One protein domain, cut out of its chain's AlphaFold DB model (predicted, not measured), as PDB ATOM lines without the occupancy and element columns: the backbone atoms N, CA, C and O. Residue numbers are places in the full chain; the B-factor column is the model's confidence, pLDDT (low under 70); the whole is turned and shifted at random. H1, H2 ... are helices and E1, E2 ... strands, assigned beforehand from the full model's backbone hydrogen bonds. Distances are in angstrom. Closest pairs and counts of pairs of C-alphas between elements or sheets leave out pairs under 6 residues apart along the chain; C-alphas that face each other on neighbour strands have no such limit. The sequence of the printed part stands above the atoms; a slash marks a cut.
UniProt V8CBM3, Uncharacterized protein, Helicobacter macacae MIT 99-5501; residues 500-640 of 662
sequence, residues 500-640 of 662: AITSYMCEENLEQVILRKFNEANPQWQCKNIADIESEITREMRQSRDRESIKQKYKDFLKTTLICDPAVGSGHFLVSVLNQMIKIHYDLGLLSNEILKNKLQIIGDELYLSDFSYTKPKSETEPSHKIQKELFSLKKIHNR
ATOM      1  N   ALA A 500     -47.562 -16.039  32.744       56.97
ATOM      2  CA  ALA A 500     -47.811 -15.388  34.034       56.97
ATOM      3  C   ALA A 500     -49.249 -15.605  34.561       56.97
ATOM      4  O   ALA A 500     -49.465 -15.661  35.769       56.97
ATOM      5  N   ILE A 501     -50.233 -15.738  33.665       60.91
ATOM      6  CA  ILE A 501     -51.631 -16.017  34.007       60.91
ATOM      7  C   ILE A 501     -51.827 -17.514  34.268       60.91
ATOM      8  O   ILE A 501     -52.474 -17.858  35.255       60.91
ATOM      9  N   THR A 502     -51.251 -18.406  33.454       66.56
ATOM     10  CA  THR A 502     -51.328 -19.858  33.698       66.56
ATOM     11  C   THR A 502     -50.606 -20.259  34.981       66.56
ATOM     12  O   THR A 502     -51.217 -20.954  35.789       66.56
ATOM     13  N   SER A 503     -49.385 -19.765  35.238       65.94
ATOM     14  CA  SER A 503     -48.683 -19.947  36.520       65.94
ATOM     15  C   SER A 503     -49.544 -19.479  37.704       65.94
ATOM     16  O   SER A 503     -49.808 -20.270  38.605       65.94
ATOM     17  N   TYR A 504     -50.063 -18.239  37.681       67.75
ATOM     18  CA  TYR A 504     -50.900 -17.694  38.766       67.75
ATOM     19  C   TYR A 504     -52.198 -18.494  38.977       67.75
ATOM     20  O   TYR A 504     -52.575 -18.801  40.107       67.75
ATOM     21  N   MET A 505     -52.871 -18.887  37.890       68.44
ATOM     22  CA  MET A 505     -54.052 -19.752  37.962       68.44
ATOM     23  C   MET A 505     -53.719 -21.138  38.523       68.44
ATOM     24  O   MET A 505     -54.578 -21.726  39.180       68.44
ATOM     25  N   CYS A 506     -52.514 -21.659  38.290       75.31
ATOM     26  CA  CYS A 506     -52.074 -22.929  38.859       75.31
ATOM     27  C   CYS A 506     -51.743 -22.809  40.346       75.31
ATOM     28  O   CYS A 506     -52.239 -23.632  41.107       75.31
ATOM     29  N   GLU A 507     -50.968 -21.806  40.769       72.62
ATOM     30  CA  GLU A 507     -50.598 -21.594  42.179       72.62
ATOM     31  C   GLU A 507     -51.856 -21.468  43.057       72.62
ATOM     32  O   GLU A 507     -52.124 -22.339  43.887       72.62
ATOM     33  N   GLU A 508     -52.713 -20.480  42.778       73.44
ATOM     34  CA  GLU A 508     -53.917 -20.196  43.575       73.44
ATOM     35  C   GLU A 508     -54.920 -21.365  43.585       73.44
ATOM     36  O   GLU A 508     -55.415 -21.764  44.641       73.44
ATOM     37  N   ASN A 509     -55.258 -21.939  42.420       82.75
ATOM     38  CA  ASN A 509     -56.316 -22.956  42.366       82.75
ATOM     39  C   ASN A 509     -55.823 -24.347  42.775       82.75
ATOM     40  O   ASN A 509     -56.575 -25.081  43.422       82.75
ATOM     41  N   LEU A 510     -54.595 -24.741  42.411       86.00
ATOM     42  CA  LEU A 510     -54.111 -26.085  42.719       86.00
ATOM     43  C   LEU A 510     -53.818 -26.232  44.210       86.00
ATOM     44  O   LEU A 510     -54.220 -27.241  44.789       86.00
ATOM     45  N   GLU A 511     -53.217 -25.230  44.856       87.75
ATOM     46  CA  GLU A 511     -53.014 -25.271  46.307       87.75
ATOM     47  C   GLU A 511     -54.344 -25.343  47.059       87.75
ATOM     48  O   GLU A 511     -54.489 -26.168  47.958       87.75
ATOM     49  N   GLN A 512     -55.360 -24.582  46.641       87.38
ATOM     50  CA  GLN A 512     -56.700 -24.643  47.236       87.38
ATOM     51  C   GLN A 512     -57.388 -26.006  47.039       87.38
ATOM     52  O   GLN A 512     -58.071 -26.482  47.949       87.38
ATOM     53  N   VAL A 513     -57.209 -26.663  45.886       90.88
ATOM     54  CA  VAL A 513     -57.723 -28.025  45.647       90.88
ATOM     55  C   VAL A 513     -56.987 -29.056  46.505       90.88
ATOM     56  O   VAL A 513     -57.633 -29.902  47.125       90.88
ATOM     57  N   ILE A 514     -55.655 -28.979  46.586       92.62
ATOM     58  CA  ILE A 514     -54.844 -29.875  47.419       92.62
ATOM     59  C   ILE A 514     -55.170 -29.681  48.906       92.62
ATOM     60  O   ILE A 514     -55.400 -30.668  49.602       92.62
ATOM     61  N   LEU A 515     -55.290 -28.441  49.381       93.69
ATOM     62  CA  LEU A 515     -55.610 -28.106  50.770       93.69
ATOM     63  C   LEU A 515     -56.957 -28.685  51.221       93.69
ATOM     64  O   LEU A 515     -57.027 -29.346  52.259       93.69
ATOM     65  N   ARG A 516     -58.022 -28.485  50.430       93.19
ATOM     66  CA  ARG A 516     -59.346 -29.074  50.710       93.19
ATOM     67  C   ARG A 516     -59.259 -30.590  50.759       93.19
ATOM     68  O   ARG A 516     -59.649 -31.186  51.754       93.19
ATOM     69  N   LYS A 517     -58.653 -31.198  49.740       94.44
ATOM     70  CA  LYS A 517     -58.510 -32.649  49.618       94.44
ATOM     71  C   LYS A 517     -57.728 -33.280  50.778       94.44
ATOM     72  O   LYS A 517     -58.099 -34.352  51.251       94.44
ATOM     73  N   PHE A 518     -56.668 -32.630  51.262       95.62
ATOM     74  CA  PHE A 518     -55.932 -33.090  52.443       95.62
ATOM     75  C   PHE A 518     -56.764 -32.982  53.724       95.62
ATOM     76  O   PHE A 518     -56.776 -33.942  54.492       95.62
ATOM     77  N   ASN A 519     -57.495 -31.882  53.927       95.06
ATOM     78  CA  ASN A 519     -58.394 -31.707  55.075       95.06
ATOM     79  C   ASN A 519     -59.609 -32.653  55.036       95.06
ATOM     80  O   ASN A 519     -60.014 -33.165  56.073       95.06
ATOM     81  N   GLU A 520     -60.170 -32.938  53.861       95.00
ATOM     82  CA  GLU A 520     -61.259 -33.910  53.674       95.00
ATOM     83  C   GLU A 520     -60.812 -35.335  54.037       95.00
ATOM     84  O   GLU A 520     -61.552 -36.073  54.687       95.00
ATOM     85  N   ALA A 521     -59.582 -35.713  53.669       93.94
ATOM     86  CA  ALA A 521     -58.993 -37.001  54.037       93.94
ATOM     87  C   ALA A 521     -58.439 -37.046  55.477       93.94
ATOM     88  O   ALA A 521     -58.248 -38.132  56.021       93.94
ATOM     89  N   ASN A 522     -58.171 -35.888  56.093       93.06
ATOM     90  CA  ASN A 522     -57.594 -35.753  57.434       93.06
ATOM     91  C   ASN A 522     -58.302 -34.624  58.223       93.06
ATOM     92  O   ASN A 522     -57.684 -33.588  58.485       93.06
ATOM     93  N   PRO A 523     -59.581 -34.782  58.634       89.81
ATOM     94  CA  PRO A 523     -60.364 -33.697  59.254       89.81
ATOM     95  C   PRO A 523     -59.755 -33.107  60.537       89.81
ATOM     96  O   PRO A 523     -60.073 -31.985  60.931       89.81
ATOM     97  N   GLN A 524     -58.867 -33.860  61.188       91.50
ATOM     98  CA  GLN A 524     -58.114 -33.455  62.372       91.50
ATOM     99  C   GLN A 524     -56.924 -32.515  62.095       91.50
ATOM    100  O   GLN A 524     -56.389 -31.959  63.048       91.50
ATOM    101  N   TRP A 525     -56.488 -32.342  60.839       93.12
ATOM    102  CA  TRP A 525     -55.329 -31.502  60.486       93.12
ATOM    103  C   TRP A 525     -55.671 -30.006  60.412       93.12
ATOM    104  O   TRP A 525     -54.892 -29.175  60.868       93.12
ATOM    105  N   GLN A 526     -56.846 -29.657  59.873       91.19
ATOM    106  CA  GLN A 526     -57.356 -28.275  59.766       91.19
ATOM    107  C   GLN A 526     -56.366 -27.268  59.134       91.19
ATOM    108  O   GLN A 526     -56.335 -26.087  59.498       91.19
ATOM    109  N   CYS A 527     -55.571 -27.733  58.168       92.69
ATOM    110  CA  CYS A 527     -54.581 -26.941  57.445       92.69
ATOM    111  C   CYS A 527     -55.230 -25.736  56.743       92.69
ATOM    112  O   CYS A 527     -56.317 -25.844  56.168       92.69
ATOM    113  N   LYS A 528     -54.527 -24.605  56.719       92.12
ATOM    114  CA  LYS A 528     -54.919 -23.345  56.062       92.12
ATOM    115  C   LYS A 528     -54.035 -23.001  54.860       92.12
ATOM    116  O   LYS A 528     -54.410 -22.145  54.067       92.12
ATOM    117  N   ASN A 529     -52.868 -23.634  54.739       90.62
ATOM    118  CA  ASN A 529     -51.905 -23.464  53.645       90.62
ATOM    119  C   ASN A 529     -51.033 -24.730  53.474       90.62
ATOM    120  O   ASN A 529     -51.097 -25.635  54.306       90.62
ATOM    121  N   ILE A 530     -50.210 -24.795  52.420       91.31
ATOM    122  CA  ILE A 530     -49.360 -25.962  52.106       91.31
ATOM    123  C   ILE A 530     -48.316 -26.274  53.195       91.31
ATOM    124  O   ILE A 530     -48.064 -27.447  53.458       91.31
ATOM    125  N   ALA A 531     -47.753 -25.273  53.882       91.25
ATOM    126  CA  ALA A 531     -46.770 -25.508  54.945       91.25
ATOM    127  C   ALA A 531     -47.397 -26.137  56.205       91.25
ATOM    128  O   ALA A 531     -46.736 -26.910  56.895       91.25
ATOM    129  N   ASP A 532     -48.687 -25.898  56.468       94.44
ATOM    130  CA  ASP A 532     -49.404 -26.629  57.521       94.44
ATOM    131  C   ASP A 532     -49.490 -28.129  57.169       94.44
ATOM    132  O   ASP A 532     -49.313 -28.981  58.036       94.44
ATOM    133  N   ILE A 533     -49.720 -28.460  55.889       96.44
ATOM    134  CA  ILE A 533     -49.767 -29.850  55.401       96.44
ATOM    135  C   ILE A 533     -48.373 -30.494  55.489       96.44
ATOM    136  O   ILE A 533     -48.262 -31.631  55.946       96.44
ATOM    137  N   GLU A 534     -47.309 -29.776  55.100       95.75
ATOM    138  CA  GLU A 534     -45.918 -30.218  55.299       95.75
ATOM    139  C   GLU A 534     -45.679 -30.570  56.766       95.75
ATOM    140  O   GLU A 534     -45.228 -31.674  57.059       95.75
ATOM    141  N   SER A 535     -46.045 -29.681  57.689       94.44
ATOM    142  CA  SER A 535     -45.780 -29.866  59.115       94.44
ATOM    143  C   SER A 535     -46.544 -31.053  59.713       94.44
ATOM    144  O   SER A 535     -45.991 -31.778  60.545       94.44
ATOM    145  N   GLU A 536     -47.767 -31.326  59.250       96.31
ATOM    146  CA  GLU A 536     -48.524 -32.527  59.626       96.31
ATOM    147  C   GLU A 536     -47.889 -33.819  59.064       96.31
ATOM    148  O   GLU A 536     -47.693 -34.782  59.816       96.31
ATOM    149  N   ILE A 537     -47.482 -33.834  57.784       95.56
ATOM    150  CA  ILE A 537     -46.758 -34.963  57.162       95.56
ATOM    151  C   ILE A 537     -45.419 -35.197  57.875       95.56
ATOM    152  O   ILE A 537     -45.075 -36.331  58.215       95.56
ATOM    153  N   THR A 538     -44.672 -34.134  58.169       93.38
ATOM    154  CA  THR A 538     -43.397 -34.178  58.891       93.38
ATOM    155  C   THR A 538     -43.577 -34.631  60.339       93.38
ATOM    156  O   THR A 538     -42.707 -35.337  60.859       93.38
ATOM    157  N   ARG A 539     -44.708 -34.339  60.999       93.38
ATOM    158  CA  ARG A 539     -45.034 -34.945  62.301       93.38
ATOM    159  C   ARG A 539     -45.241 -36.456  62.172       93.38
ATOM    160  O   ARG A 539     -44.670 -37.196  62.972       93.38
ATOM    161  N   GLU A 540     -45.967 -36.924  61.158       94.56
ATOM    162  CA  GLU A 540     -46.155 -38.363  60.906       94.56
ATOM    163  C   GLU A 540     -44.816 -39.062  60.567       94.56
ATOM    164  O   GLU A 540     -44.490 -40.096  61.151       94.56
ATOM    165  N   MET A 541     -43.958 -38.449  59.740       92.69
ATOM    166  CA  MET A 541     -42.595 -38.937  59.444       92.69
ATOM    167  C   MET A 541     -41.648 -38.942  60.661       92.69
ATOM    168  O   MET A 541     -40.667 -39.692  60.681       92.69
ATOM    169  N   ARG A 542     -41.895 -38.108  61.679       92.31
ATOM    170  CA  ARG A 542     -41.152 -38.136  62.956       92.31
ATOM    171  C   ARG A 542     -41.653 -39.232  63.900       92.31
ATOM    172  O   ARG A 542     -40.877 -39.686  64.735       92.31
ATOM    173  N   GLN A 543     -42.913 -39.649  63.768       92.00
ATOM    174  CA  GLN A 543     -43.543 -40.687  64.592       92.00
ATOM    175  C   GLN A 543     -43.378 -42.099  63.999       92.00
ATOM    176  O   GLN A 543     -43.293 -43.071  64.750       92.00
ATOM    177  N   SER A 544     -43.278 -42.227  62.671       90.94
ATOM    178  CA  SER A 544     -43.006 -43.504  62.001       90.94
ATOM    179  C   SER A 544     -41.529 -43.920  62.067       90.94
ATOM    180  O   SER A 544     -40.617 -43.091  61.992       90.94
ATOM    181  N   ARG A 545     -41.285 -45.238  62.136       88.44
ATOM    182  CA  ARG A 545     -39.950 -45.844  61.947       88.44
ATOM    183  C   ARG A 545     -39.562 -45.994  60.475       88.44
ATOM    184  O   ARG A 545     -38.376 -46.021  60.166       88.44
ATOM    185  N   ASP A 546     -40.548 -46.083  59.590       91.31
ATOM    186  CA  ASP A 546     -40.365 -46.079  58.142       91.31
ATOM    187  C   ASP A 546     -40.925 -44.765  57.594       91.31
ATOM    188  O   ASP A 546     -42.121 -44.499  57.688       91.31
ATOM    189  N   ARG A 547     -40.044 -43.915  57.066       90.88
ATOM    190  CA  ARG A 547     -40.418 -42.614  56.495       90.88
ATOM    191  C   ARG A 547     -40.758 -42.705  55.016       90.88
ATOM    192  O   ARG A 547     -41.475 -41.844  54.515       90.88
ATOM    193  N   GLU A 548     -40.266 -43.728  54.323       89.88
ATOM    194  CA  GLU A 548     -40.399 -43.811  52.874       89.88
ATOM    195  C   GLU A 548     -41.783 -44.335  52.488       89.88
ATOM    196  O   GLU A 548     -42.368 -43.831  51.533       89.88
ATOM    197  N   SER A 549     -42.396 -45.220  53.288       92.50
ATOM    198  CA  SER A 549     -43.827 -45.533  53.126       92.50
ATOM    199  C   SER A 549     -44.743 -44.339  53.413       92.50
ATOM    200  O   SER A 549     -45.758 -44.199  52.733       92.50
ATOM    201  N   ILE A 550     -44.383 -43.427  54.328       93.62
ATOM    202  CA  ILE A 550     -45.140 -42.178  54.554       93.62
ATOM    203  C   ILE A 550     -44.989 -41.229  53.356       93.62
ATOM    204  O   ILE A 550     -45.989 -40.733  52.832       93.62
ATOM    205  N   LYS A 551     -43.766 -41.036  52.842       92.44
ATOM    206  CA  LYS A 551     -43.543 -40.289  51.591       92.44
ATOM    207  C   LYS A 551     -44.317 -40.901  50.425       92.44
ATOM    208  O   LYS A 551     -44.944 -40.173  49.657       92.44
ATOM    209  N   GLN A 552     -44.324 -42.229  50.308       92.00
ATOM    210  CA  GLN A 552     -45.004 -42.941  49.231       92.00
ATOM    211  C   GLN A 552     -46.535 -42.856  49.351       92.00
ATOM    212  O   GLN A 552     -47.183 -42.541  48.355       92.00
ATOM    213  N   LYS A 553     -47.101 -43.003  50.560       94.50
ATOM    214  CA  LYS A 553     -48.522 -42.756  50.894       94.50
ATOM    215  C   LYS A 553     -48.990 -41.404  50.355       94.50
ATOM    216  O   LYS A 553     -49.996 -41.337  49.649       94.50
ATOM    217  N   TYR A 554     -48.253 -40.331  50.643       95.06
ATOM    218  CA  TYR A 554     -48.642 -38.982  50.220       95.06
ATOM    219  C   TYR A 554     -48.317 -38.674  48.752       95.06
ATOM    220  O   TYR A 554     -49.121 -38.009  48.095       95.06
ATOM    221  N   LYS A 555     -47.239 -39.241  48.186       92.44
ATOM    222  CA  LYS A 555     -47.024 -39.261  46.727       92.44
ATOM    223  C   LYS A 555     -48.229 -39.891  46.027       92.44
ATOM    224  O   LYS A 555     -48.799 -39.262  45.146       92.44
ATOM    225  N   ASP A 556     -48.653 -41.093  46.422       90.81
ATOM    226  CA  ASP A 556     -49.804 -41.789  45.827       90.81
ATOM    227  C   ASP A 556     -51.131 -41.054  46.041       90.81
ATOM    228  O   ASP A 556     -51.943 -40.989  45.116       90.81
ATOM    229  N   PHE A 557     -51.334 -40.418  47.198       92.69
ATOM    230  CA  PHE A 557     -52.502 -39.569  47.435       92.69
ATOM    231  C   PHE A 557     -52.592 -38.416  46.421       92.69
ATOM    232  O   PHE A 557     -53.650 -38.208  45.821       92.69
ATOM    233  N   LEU A 558     -51.478 -37.729  46.140       91.81
ATOM    234  CA  LEU A 558     -51.421 -36.660  45.133       91.81
ATOM    235  C   LEU A 558     -51.705 -37.168  43.705       91.81
ATOM    236  O   LEU A 558     -52.370 -36.467  42.944       91.81
ATOM    237  N   LYS A 559     -51.316 -38.406  43.351       86.62
ATOM    238  CA  LYS A 559     -51.626 -39.026  42.033       86.62
ATOM    239  C   LYS A 559     -53.122 -39.186  41.760       86.62
ATOM    240  O   LYS A 559     -53.517 -39.361  40.611       86.62
ATOM    241  N   THR A 560     -53.962 -39.162  42.795       88.50
ATOM    242  CA  THR A 560     -55.424 -39.246  42.638       88.50
ATOM    243  C   THR A 560     -56.068 -37.890  42.311       88.50
ATOM    244  O   THR A 560     -57.291 -37.782  42.266       88.50
ATOM    245  N   THR A 561     -55.286 -36.816  42.151       87.44
ATOM    246  CA  THR A 561     -55.795 -35.488  41.772       87.44
ATOM    247  C   THR A 561     -55.946 -35.410  40.256       87.44
ATOM    248  O   THR A 561     -54.962 -35.342  39.527       87.44
ATOM    249  N   LEU A 562     -57.193 -35.441  39.784       85.06
ATOM    250  CA  LEU A 562     -57.532 -35.340  38.366       85.06
ATOM    251  C   LEU A 562     -57.811 -33.882  37.997       85.06
ATOM    252  O   LEU A 562     -58.574 -33.203  38.681       85.06
ATOM    253  N   ILE A 563     -57.207 -33.419  36.904       82.75
ATOM    254  CA  ILE A 563     -57.325 -32.046  36.404       82.75
ATOM    255  C   ILE A 563     -57.744 -32.121  34.935       82.75
ATOM    256  O   ILE A 563     -57.298 -33.001  34.197       82.75
ATOM    257  N   CYS A 564     -58.652 -31.239  34.525       82.50
ATOM    258  CA  CYS A 564     -59.261 -31.257  33.202       82.50
ATOM    259  C   CYS A 564     -59.325 -29.840  32.640       82.50
ATOM    260  O   CYS A 564     -59.959 -28.973  33.236       82.50
ATOM    261  N   ASP A 565     -58.736 -29.645  31.463       77.88
ATOM    262  CA  ASP A 565     -58.931 -28.449  30.653       77.88
ATOM    263  C   ASP A 565     -59.827 -28.807  29.448       77.88
ATOM    264  O   ASP A 565     -59.414 -29.600  28.596       77.88
ATOM    265  N   PRO A 566     -61.070 -28.289  29.373       74.19
ATOM    266  CA  PRO A 566     -61.983 -28.565  28.265       74.19
ATOM    267  C   PRO A 566     -61.654 -27.779  26.982       74.19
ATOM    268  O   PRO A 566     -62.244 -28.069  25.941       74.19
ATOM    269  N   ALA A 567     -60.749 -26.797  27.041       68.38
ATOM    270  CA  ALA A 567     -60.382 -25.890  25.949       68.38
ATOM    271  C   ALA A 567     -58.857 -25.839  25.696       68.38
ATOM    272  O   ALA A 567     -58.372 -24.911  25.057       68.38
ATOM    273  N   VAL A 568     -58.143 -26.882  26.139       68.62
ATOM    274  CA  VAL A 568     -56.681 -27.081  26.267       68.62
ATOM    275  C   VAL A 568     -55.723 -26.423  25.258       68.62
ATOM    276  O   VAL A 568     -54.568 -26.182  25.604       68.62
ATOM    277  N   GLY A 569     -56.144 -26.144  24.022       68.62
ATOM    278  CA  GLY A 569     -55.321 -25.465  23.016       68.62
ATOM    279  C   GLY A 569     -53.983 -26.169  22.757       68.62
ATOM    280  O   GLY A 569     -53.951 -27.316  22.313       68.62
ATOM    281  N   SER A 570     -52.882 -25.469  23.044       64.12
ATOM    282  CA  SER A 570     -51.499 -25.967  22.979       64.12
ATOM    283  C   SER A 570     -51.136 -26.979  24.072       64.12
ATOM    284  O   SER A 570     -50.151 -27.704  23.939       64.12
ATOM    285  N   GLY A 571     -51.905 -27.021  25.163       72.50
ATOM    286  CA  GLY A 571     -51.565 -27.733  26.392       72.50
ATOM    287  C   GLY A 571     -50.760 -26.918  27.406       72.50
ATOM    288  O   GLY A 571     -50.438 -27.479  28.451       72.50
ATOM    289  N   HIS A 572     -50.464 -25.632  27.156       72.62
ATOM    290  CA  HIS A 572     -49.620 -24.806  28.040       72.62
ATOM    291  C   HIS A 572     -50.091 -24.824  29.503       72.62
ATOM    292  O   HIS A 572     -49.314 -25.192  30.379       72.62
ATOM    293  N   PHE A 573     -51.383 -24.586  29.761       76.88
ATOM    294  CA  PHE A 573     -51.953 -24.639  31.115       76.88
ATOM    295  C   PHE A 573     -51.727 -25.989  31.821       76.88
ATOM    296  O   PHE A 573     -51.456 -26.023  33.019       76.88
ATOM    297  N   LEU A 574     -51.761 -27.113  31.096       82.94
ATOM    298  CA  LEU A 574     -51.481 -28.432  31.679       82.94
ATOM    299  C   LEU A 574     -49.985 -28.652  31.968       82.94
ATOM    300  O   LEU A 574     -49.652 -29.455  32.841       82.94
ATOM    301  N   VAL A 575     -49.083 -27.929  31.295       79.00
ATOM    302  CA  VAL A 575     -47.649 -27.885  31.634       79.00
ATOM    303  C   VAL A 575     -47.425 -27.055  32.900       79.00
ATOM    304  O   VAL A 575     -46.734 -27.525  33.804       79.00
ATOM    305  N   SER A 576     -48.070 -25.890  33.022       79.00
ATOM    306  CA  SER A 576     -48.068 -25.064  34.241       79.00
ATOM    307  C   SER A 576     -48.593 -25.859  35.448       79.00
ATOM    308  O   SER A 576     -47.931 -25.942  36.484       79.00
ATOM    309  N   VAL A 577     -49.721 -26.566  35.280       86.62
ATOM    310  CA  VAL A 577     -50.294 -27.494  36.275       86.62
ATOM    311  C   VAL A 577     -49.303 -28.594  36.660       86.62
ATOM    312  O   VAL A 577     -49.143 -28.887  37.845       86.62
ATOM    313  N   LEU A 578     -48.641 -29.223  35.684       87.19
ATOM    314  CA  LEU A 578     -47.671 -30.292  35.937       87.19
ATOM    315  C   LEU A 578     -46.477 -29.784  36.755       87.19
ATOM    316  O   LEU A 578     -46.014 -30.467  37.671       87.19
ATOM    317  N   ASN A 579     -46.002 -28.580  36.445       85.25
ATOM    318  CA  ASN A 579     -44.889 -27.954  37.140       85.25
ATOM    319  C   ASN A 579     -45.289 -27.537  38.568       85.25
ATOM    320  O   ASN A 579     -44.561 -27.876  39.502       85.25
ATOM    321  N   GLN A 580     -46.474 -26.946  38.776       87.56
ATOM    322  CA  GLN A 580     -46.988 -26.631  40.120       87.56
ATOM    323  C   GLN A 580     -47.270 -27.895  40.947       87.56
ATOM    324  O   GLN A 580     -46.975 -27.934  42.138       87.56
ATOM    325  N   MET A 581     -47.752 -28.980  40.334       91.19
ATOM    326  CA  MET A 581     -47.904 -30.265  41.025       91.19
ATOM    327  C   MET A 581     -46.550 -30.799  41.520       91.19
ATOM    328  O   MET A 581     -46.459 -31.299  42.639       91.19
ATOM    329  N   ILE A 582     -45.483 -30.669  40.725       90.44
ATOM    330  CA  ILE A 582     -44.119 -31.061  41.125       90.44
ATOM    331  C   ILE A 582     -43.578 -30.146  42.230       90.44
ATOM    332  O   ILE A 582     -42.986 -30.651  43.185       90.44
ATOM    333  N   LYS A 583     -43.847 -28.837  42.156       89.44
ATOM    334  CA  LYS A 583     -43.536 -27.870  43.217       89.44
ATOM    335  C   LYS A 583     -44.198 -28.266  44.544       89.44
ATOM    336  O   LYS A 583     -43.503 -28.398  45.542       89.44
ATOM    337  N   ILE A 584     -45.481 -28.637  44.529       92.56
ATOM    338  CA  ILE A 584     -46.203 -29.146  45.710       92.56
ATOM    339  C   ILE A 584     -45.585 -30.449  46.264       92.56
ATOM    340  O   ILE A 584     -45.563 -30.646  47.476       92.56
ATOM    341  N   HIS A 585     -45.029 -31.341  45.431       94.31
ATOM    342  CA  HIS A 585     -44.329 -32.536  45.942       94.31
ATOM    343  C   HIS A 585     -43.003 -32.197  46.647       94.31
ATOM    344  O   HIS A 585     -42.609 -32.908  47.575       94.31
ATOM    345  N   TYR A 586     -42.315 -31.143  46.200       93.12
ATOM    346  CA  TYR A 586     -41.117 -30.606  46.849       93.12
ATOM    347  C   TYR A 586     -41.483 -29.906  48.169       93.12
ATOM    348  O   TYR A 586     -40.903 -30.234  49.202       93.12
ATOM    349  N   ASP A 587     -42.508 -29.049  48.160       91.94
ATOM    350  CA  ASP A 587     -42.943 -28.247  49.318       91.94
ATOM    351  C   ASP A 587     -43.481 -29.104  50.470       91.94
ATOM    352  O   ASP A 587     -43.258 -28.795  51.635       91.94
ATOM    353  N   LEU A 588     -44.121 -30.236  50.158       94.62
ATOM    354  CA  LEU A 588     -44.563 -31.232  51.143       94.62
ATOM    355  C   LEU A 588     -43.438 -32.185  51.607       94.62
ATOM    356  O   LEU A 588     -43.712 -33.215  52.224       94.62
ATOM    357  N   GLY A 589     -42.173 -31.904  51.268       92.88
ATOM    358  CA  GLY A 589     -41.002 -32.681  51.695       92.88
ATOM    359  C   GLY A 589     -40.935 -34.113  51.144       92.88
ATOM    360  O   GLY A 589     -40.168 -34.940  51.647       92.88
ATOM    361  N   LEU A 590     -41.732 -34.446  50.122       94.12
ATOM    362  CA  LEU A 590     -41.934 -35.831  49.676       94.12
ATOM    363  C   LEU A 590     -40.785 -36.364  48.811       94.12
ATOM    364  O   LEU A 590     -40.633 -37.579  48.680       94.12
ATOM    365  N   LEU A 591     -39.993 -35.488  48.192       92.38
ATOM    366  CA  LEU A 591     -38.937 -35.866  47.245       92.38
ATOM    367  C   LEU A 591     -37.695 -36.459  47.932       92.38
ATOM    368  O   LEU A 591     -37.589 -36.462  49.161       92.38
ATOM    369  N   SER A 592     -36.759 -37.000  47.152       88.81
ATOM    370  CA  SER A 592     -35.454 -37.436  47.662       88.81
ATOM    371  C   SER A 592     -34.665 -36.281  48.285       88.81
ATOM    372  O   SER A 592     -34.806 -35.115  47.911       88.81
ATOM    373  N   ASN A 593     -33.788 -36.614  49.234       85.31
ATOM    374  CA  ASN A 593     -32.937 -35.630  49.905       85.31
ATOM    375  C   ASN A 593     -31.942 -34.974  48.928       85.31
ATOM    376  O   ASN A 593     -31.463 -33.875  49.183       85.31
ATOM    377  N   GLU A 594     -31.628 -35.636  47.814       83.69
ATOM    378  CA  GLU A 594     -30.877 -35.074  46.697       83.69
ATOM    379  C   GLU A 594     -31.630 -33.929  45.995       83.69
ATOM    380  O   GLU A 594     -30.986 -32.953  45.625       83.69
ATOM    381  N   ILE A 595     -32.963 -33.981  45.859       82.94
ATOM    382  CA  ILE A 595     -33.734 -32.833  45.344       82.94
ATOM    383  C   ILE A 595     -33.929 -31.781  46.441       82.94
ATOM    384  O   ILE A 595     -33.647 -30.616  46.198       82.94
ATOM    385  N   LEU A 596     -34.340 -32.173  47.654       84.12
ATOM    386  CA  LEU A 596     -34.680 -31.242  48.751       84.12
ATOM    387  C   LEU A 596     -33.499 -30.398  49.282       84.12
ATOM    388  O   LEU A 596     -33.706 -29.499  50.091       84.12
ATOM    389  N   LYS A 597     -32.264 -30.688  48.856       81.44
ATOM    390  CA  LYS A 597     -31.074 -29.855  49.112       81.44
ATOM    391  C   LYS A 597     -30.870 -28.726  48.099       81.44
ATOM    392  O   LYS A 597     -30.105 -27.816  48.389       81.44
ATOM    393  N   ASN A 598     -31.487 -28.818  46.923       73.00
ATOM    394  CA  ASN A 598     -31.329 -27.874  45.820       73.00
ATOM    395  C   ASN A 598     -32.610 -27.043  45.672       73.00
ATOM    396  O   ASN A 598     -33.714 -27.548  45.872       73.00
ATOM    397  N   LYS A 599     -32.484 -25.764  45.314       70.44
ATOM    398  CA  LYS A 599     -33.577 -24.788  45.424       70.44
ATOM    399  C   LYS A 599     -34.529 -24.880  44.223       70.44
ATOM    400  O   LYS A 599     -34.217 -24.377  43.144       70.44
ATOM    401  N   LEU A 600     -35.670 -25.558  44.389       78.31
ATOM    402  CA  LEU A 600     -36.649 -25.795  43.313       78.31
ATOM    403  C   LEU A 600     -37.632 -24.621  43.160       78.31
ATOM    404  O   LEU A 600     -38.313 -24.238  44.113       78.31
ATOM    405  N   GLN A 601     -37.746 -24.077  41.946       74.31
ATOM    406  CA  GLN A 601     -38.660 -22.978  41.598       74.31
ATOM    407  C   GLN A 601     -39.382 -23.235  40.266       74.31
ATOM    408  O   GLN A 601     -38.995 -24.105  39.488       74.31
ATOM    409  N   ILE A 602     -40.416 -22.438  39.990       67.31
ATOM    410  CA  ILE A 602     -40.978 -22.265  38.645       67.31
ATOM    411  C   ILE A 602     -40.639 -20.842  38.205       67.31
ATOM    412  O   ILE A 602     -40.892 -19.894  38.945       67.31
ATOM    413  N   ILE A 603     -40.038 -20.692  37.026       59.69
ATOM    414  CA  ILE A 603     -39.621 -19.404  36.462       59.69
ATOM    415  C   ILE A 603     -40.085 -19.381  35.004       59.69
ATOM    416  O   ILE A 603     -39.610 -20.169  34.192       59.69
ATOM    417  N   GLY A 604     -41.039 -18.506  34.668       56.53
ATOM    418  CA  GLY A 604     -41.590 -18.415  33.306       56.53
ATOM    419  C   GLY A 604     -42.248 -19.713  32.815       56.53
ATOM    420  O   GLY A 604     -42.021 -20.113  31.680       56.53
ATOM    421  N   ASP A 605     -43.004 -20.388  33.688       62.91
ATOM    422  CA  ASP A 605     -43.552 -21.744  33.502       62.91
ATOM    423  C   ASP A 605     -42.518 -22.874  33.261       62.91
ATOM    424  O   ASP A 605     -42.916 -24.020  33.046       62.91
ATOM    425  N   GLU A 606     -41.206 -22.636  33.395       65.62
ATOM    426  CA  GLU A 606     -40.176 -23.691  33.414       65.62
ATOM    427  C   GLU A 606     -39.766 -24.071  34.854       65.62
ATOM    428  O   GLU A 606     -39.636 -23.218  35.731       65.62
ATOM    429  N   LEU A 607     -39.547 -25.368  35.115       72.69
ATOM    430  CA  LEU A 607     -39.026 -25.860  36.401       72.69
ATOM    431  C   LEU A 607     -37.514 -25.628  36.495       72.69
ATOM    432  O   LEU A 607     -36.749 -26.268  35.771       72.69
ATOM    433  N   TYR A 608     -37.100 -24.786  37.438       71.44
ATOM    434  CA  TYR A 608     -35.704 -24.539  37.784       71.44
ATOM    435  C   TYR A 608     -35.307 -25.288  39.065       71.44
ATOM    436  O   TYR A 608     -36.129 -25.500  39.958       71.44
ATOM    437  N   LEU A 609     -34.034 -25.671  39.160       71.88
ATOM    438  CA  LEU A 609     -33.426 -26.275  40.342       71.88
ATOM    439  C   LEU A 609     -32.015 -25.692  40.487       71.88
ATOM    440  O   LEU A 609     -31.229 -25.798  39.542       71.88
ATOM    441  N   SER A 610     -31.704 -25.062  41.626       66.31
ATOM    442  CA  SER A 610     -30.370 -24.479  41.847       66.31
ATOM    443  C   SER A 610     -29.270 -25.537  41.741       66.31
ATOM    444  O   SER A 610     -29.508 -26.717  41.999       66.31
ATOM    445  N   ASP A 611     -28.077 -25.108  41.318       58.34
ATOM    446  CA  ASP A 611     -26.830 -25.897  41.326       58.34
ATOM    447  C   ASP A 611     -26.872 -27.219  40.526       58.34
ATOM    448  O   ASP A 611     -25.928 -28.015  40.528       58.34
ATOM    449  N   PHE A 612     -27.953 -27.444  39.777       63.22
ATOM    450  CA  PHE A 612     -28.219 -28.672  39.052       63.22
ATOM    451  C   PHE A 612     -27.806 -28.566  37.581       63.22
ATOM    452  O   PHE A 612     -28.442 -27.890  36.774       63.22
ATOM    453  N   SER A 613     -26.774 -29.324  37.206       65.81
ATOM    454  CA  SER A 613     -26.401 -29.556  35.808       65.81
ATOM    455  C   SER A 613     -26.411 -31.051  35.499       65.81
ATOM    456  O   SER A 613     -25.702 -31.837  36.134       65.81
ATOM    457  N   TYR A 614     -27.220 -31.459  34.516       69.50
ATOM    458  CA  TYR A 614     -27.316 -32.853  34.087       69.50
ATOM    459  C   TYR A 614     -26.517 -33.104  32.804       69.50
ATOM    460  O   TYR A 614     -26.914 -32.713  31.701       69.50
ATOM    461  N   THR A 615     -25.397 -33.807  32.961       69.19
ATOM    462  CA  THR A 615     -24.568 -34.331  31.864       69.19
ATOM    463  C   THR A 615     -24.761 -35.846  31.734       69.19
ATOM    464  O   THR A 615     -25.582 -36.438  32.435       69.19
ATOM    465  N   LYS A 616     -24.041 -36.511  30.818       75.06
ATOM    466  CA  LYS A 616     -24.112 -37.975  30.710       75.06
ATOM    467  C   LYS A 616     -23.515 -38.624  31.974       75.06
ATOM    468  O   LYS A 616     -22.313 -38.462  32.194       75.06
ATOM    469  N   PRO A 617     -24.296 -39.399  32.750       77.94
ATOM    470  CA  PRO A 617     -23.840 -39.944  34.021       77.94
ATOM    471  C   PRO A 617     -22.749 -40.998  33.833       77.94
ATOM    472  O   PRO A 617     -22.739 -41.752  32.853       77.94
ATOM    473  N   LYS A 618     -21.852 -41.083  34.815       79.31
ATOM    474  CA  LYS A 618     -20.814 -42.122  34.910       79.31
ATOM    475  C   LYS A 618     -21.323 -43.394  35.591       79.31
ATOM    476  O   LYS A 618     -20.725 -44.450  35.420       79.31
ATOM    477  N   SER A 619     -22.399 -43.295  36.374       83.00
ATOM    478  CA  SER A 619     -22.991 -44.405  37.134       83.00
ATOM    479  C   SER A 619     -24.459 -44.131  37.470       83.00
ATOM    480  O   SER A 619     -24.878 -42.977  37.520       83.00
ATOM    481  N   GLU A 620     -25.242 -45.175  37.756       82.75
ATOM    482  CA  GLU A 620     -26.644 -45.002  38.172       82.75
ATOM    483  C   GLU A 620     -26.808 -44.353  39.558       82.75
ATOM    484  O   GLU A 620     -27.870 -43.819  39.870       82.75
ATOM    485  N   THR A 621     -25.766 -44.394  40.390       83.31
ATOM    486  CA  THR A 621     -25.760 -43.860  41.760       83.31
ATOM    487  C   THR A 621     -25.450 -42.362  41.834       83.31
ATOM    488  O   THR A 621     -25.545 -41.781  42.917       83.31
ATOM    489  N   GLU A 622     -25.103 -41.733  40.707       85.50
ATOM    490  CA  GLU A 622     -24.734 -40.317  40.617       85.50
ATOM    491  C   GLU A 622     -25.907 -39.399  41.042       85.50
ATOM    492  O   GLU A 622     -27.020 -39.570  40.533       85.50
ATOM    493  N   PRO A 623     -25.711 -38.415  41.948       83.38
ATOM    494  CA  PRO A 623     -26.809 -37.581  42.460       83.38
ATOM    495  C   PRO A 623     -27.586 -36.835  41.369       83.38
ATOM    496  O   PRO A 623     -28.816 -36.816  41.394       83.38
ATOM    497  N   SER A 624     -26.875 -36.306  40.368       81.06
ATOM    498  CA  SER A 624     -27.432 -35.667  39.167       81.06
ATOM    499  C   SER A 624     -28.466 -36.563  38.461       81.06
ATOM    500  O   SER A 624     -29.544 -36.125  38.062       81.06
ATOM    501  N   HIS A 625     -28.158 -37.855  38.355       87.31
ATOM    502  CA  HIS A 625     -28.955 -38.852  37.662       87.31
ATOM    503  C   HIS A 625     -30.124 -39.372  38.500       87.31
ATOM    504  O   HIS A 625     -31.197 -39.617  37.951       87.31
ATOM    505  N   LYS A 626     -29.961 -39.474  39.825       86.44
ATOM    506  CA  LYS A 626     -31.072 -39.749  40.753       86.44
ATOM    507  C   LYS A 626     -32.145 -38.664  40.676       86.44
ATOM    508  O   LYS A 626     -33.315 -38.991  40.485       86.44
ATOM    509  N   ILE A 627     -31.736 -37.394  40.754       85.50
ATOM    510  CA  ILE A 627     -32.619 -36.225  40.609       85.50
ATOM    511  C   ILE A 627     -33.365 -36.300  39.271       85.50
ATOM    512  O   ILE A 627     -34.594 -36.252  39.243       85.50
ATOM    513  N   GLN A 628     -32.640 -36.515  38.167       84.50
ATOM    514  CA  GLN A 628     -33.242 -36.627  36.836       84.50
ATOM    515  C   GLN A 628     -34.242 -37.798  36.733       84.50
ATOM    516  O   GLN A 628     -35.313 -37.633  36.145       84.50
ATOM    517  N   LYS A 629     -33.933 -38.964  37.322       86.88
ATOM    518  CA  LYS A 629     -34.822 -40.141  37.364       86.88
ATOM    519  C   LYS A 629     -36.085 -39.904  38.194       86.88
ATOM    520  O   LYS A 629     -37.167 -40.292  37.745       86.88
ATOM    521  N   GLU A 630     -35.996 -39.272  39.366       87.75
ATOM    522  CA  GLU A 630     -37.184 -38.965  40.177       87.75
ATOM    523  C   GLU A 630     -38.060 -37.900  39.496       87.75
ATOM    524  O   GLU A 630     -39.262 -38.122  39.342       87.75
ATOM    525  N   LEU A 631     -37.477 -36.805  38.991       86.31
ATOM    526  CA  LEU A 631     -38.220 -35.764  38.263       86.31
ATOM    527  C   LEU A 631     -38.901 -36.308  36.995       86.31
ATOM    528  O   LEU A 631     -40.057 -35.973  36.729       86.31
ATOM    529  N   PHE A 632     -38.234 -37.187  36.237       84.69
ATOM    530  CA  PHE A 632     -38.851 -37.886  35.103       84.69
ATOM    531  C   PHE A 632     -40.016 -38.774  35.554       84.69
ATOM    532  O   PHE A 632     -41.100 -38.711  34.975       84.69
ATOM    533  N   SER A 633     -39.825 -39.551  36.624       83.75
ATOM    534  CA  SER A 633     -40.859 -40.440  37.166       83.75
ATOM    535  C   SER A 633     -42.098 -39.663  37.620       83.75
ATOM    536  O   SER A 633     -43.214 -40.059  37.294       83.75
ATOM    537  N   LEU A 634     -41.922 -38.526  38.298       83.62
ATOM    538  CA  LEU A 634     -43.008 -37.624  38.706       83.62
ATOM    539  C   LEU A 634     -43.754 -37.036  37.502       83.62
ATOM    540  O   LEU A 634     -44.985 -37.079  37.469       83.62
ATOM    541  N   LYS A 635     -43.028 -36.556  36.480       82.56
ATOM    542  CA  LYS A 635     -43.636 -36.059  35.232       82.56
ATOM    543  C   LYS A 635     -44.444 -37.149  34.523       82.56
ATOM    544  O   LYS A 635     -45.588 -36.918  34.136       82.56
ATOM    545  N   LYS A 636     -43.888 -38.359  34.416       76.19
ATOM    546  CA  LYS A 636     -44.549 -39.540  33.836       76.19
ATOM    547  C   LYS A 636     -45.788 -39.976  34.627       76.19
ATOM    548  O   LYS A 636     -46.763 -40.429  34.034       76.19
ATOM    549  N   ILE A 637     -45.762 -39.842  35.952       68.38
ATOM    550  CA  ILE A 637     -46.864 -40.190  36.859       68.38
ATOM    551  C   ILE A 637     -48.083 -39.281  36.651       68.38
ATOM    552  O   ILE A 637     -49.183 -39.795  36.452       68.38
ATOM    553  N   HIS A 638     -47.893 -37.958  36.665       67.00
ATOM    554  CA  HIS A 638     -49.000 -36.989  36.595       67.00
ATOM    555  C   HIS A 638     -49.555 -36.791  35.179       67.00
ATOM    556  O   HIS A 638     -50.697 -36.379  35.014       67.00
ATOM    557  N   ASN A 639     -48.795 -37.168  34.149       56.53
ATOM    558  CA  ASN A 639     -49.219 -37.133  32.746       56.53
ATOM    559  C   ASN A 639     -49.983 -38.415  32.302       56.53
ATOM    560  O   ASN A 639     -50.237 -38.639  31.118       56.53
ATOM    561  N   ARG A 640     -50.362 -39.307  33.232       54.62
ATOM    562  CA  ARG A 640     -51.097 -40.546  32.907       54.62
ATOM    563  C   ARG A 640     -52.543 -40.271  32.485       54.62
ATOM    564  O   ARG A 640     -53.423 -40.077  33.321       54.62
TER     565      ARG A 640
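Overview. This is residues 500 to 640 of the 662 residues of an uncharacterized protein of Helicobacter macacae MIT 99-5501 (UniProt V8CBM3). H4 stands in the middle of a flat body: H1 starts beside its first residues and splays from it like a V, while H6 and the small hairpin E1 E2 pack towards its other side. At H4's last residues H2 begins and runs on beyond them, and H3 folds back; residues 566 to 571, before H4, stick out. The printed part has 141 residues, with the order H1 H2 H3 H4 H5 E1 E2 H6, six named helices and two named strands in one antiparallel sheet, order E1 - E2. Its class is mostly helix. It is compact, with a radius of gyration of the C-alphas of 15.7 A and spans of 47 by 46 by 24 A.

Along the chain. Find C-alpha 500 at (-47.811, -15.388, 34.034); from there H1, residues 500 to 521, runs 31.5 A. Next come H2, residues 530 to 543, 20.2 A long, and H3, residues 548 to 559, 16.3 A long. Find C-alpha 572 at (-49.620, -24.806, 28.040), where H4, residues 572 to 587, starts its 22.6 A. After it look for the short H5, residues 593 to 596, then E1, residues 600 to 603, and E2, residues 606 to 609. H6, residues 623 to 638, runs 23.0 A to C-alpha 638 at (-49.000, -36.989, 36.595).

Arrangement. Start with H1, whose residues 502 to 511 touch H4 at a steep tilt of 50 degrees, the same way; the closest C-alphas, of Thr 502 and Phe 573, are 5.5 A apart. Further on, its residues 511 to 518 touch H2, closest at the C-alphas of Leu 515 and Ile 530, 6.7 A. H2 and H3 form a helical hairpin and only just touch, with 3 pairs of C-alphas within 8 A; the closest are those of Met 541 and Ile 550, 6.4 A. Next look at the hairpin E1 and E2: the closest C-alphas of H4 and E2, those of Asn 579 and Leu 607, are 6.3 A apart. Across the strands, N 601 and O 608 are within hydrogen-bond range at 2.9 A. H6 touches H4 with residues 634 to 638, at a steep tilt of 56 degrees, opposite ways; the C-alphas of Leu 578 and His 638 are closest, 6.9 A. H6 also touches H5, closest at the C-alphas of Ile 595 and Ile 627, 5.9 A. In H1, H2, H3, H4 and H6 every O i to N i+4 pair is within hydrogen-bond range; H5 is too short for such a pair.

Size, cuts and confidence. The two C-alphas farthest apart, those of Pro 523 and Lys 618, are 47.2 A apart. The printed part has no cut; the links H3 to H4 and E2 to H6 are long. Mean pLDDT of the printed part is 83.0, with residues 500 to 505, 567 to 570, 602 to 606, 610 to 615 and 637 to 640 under 70.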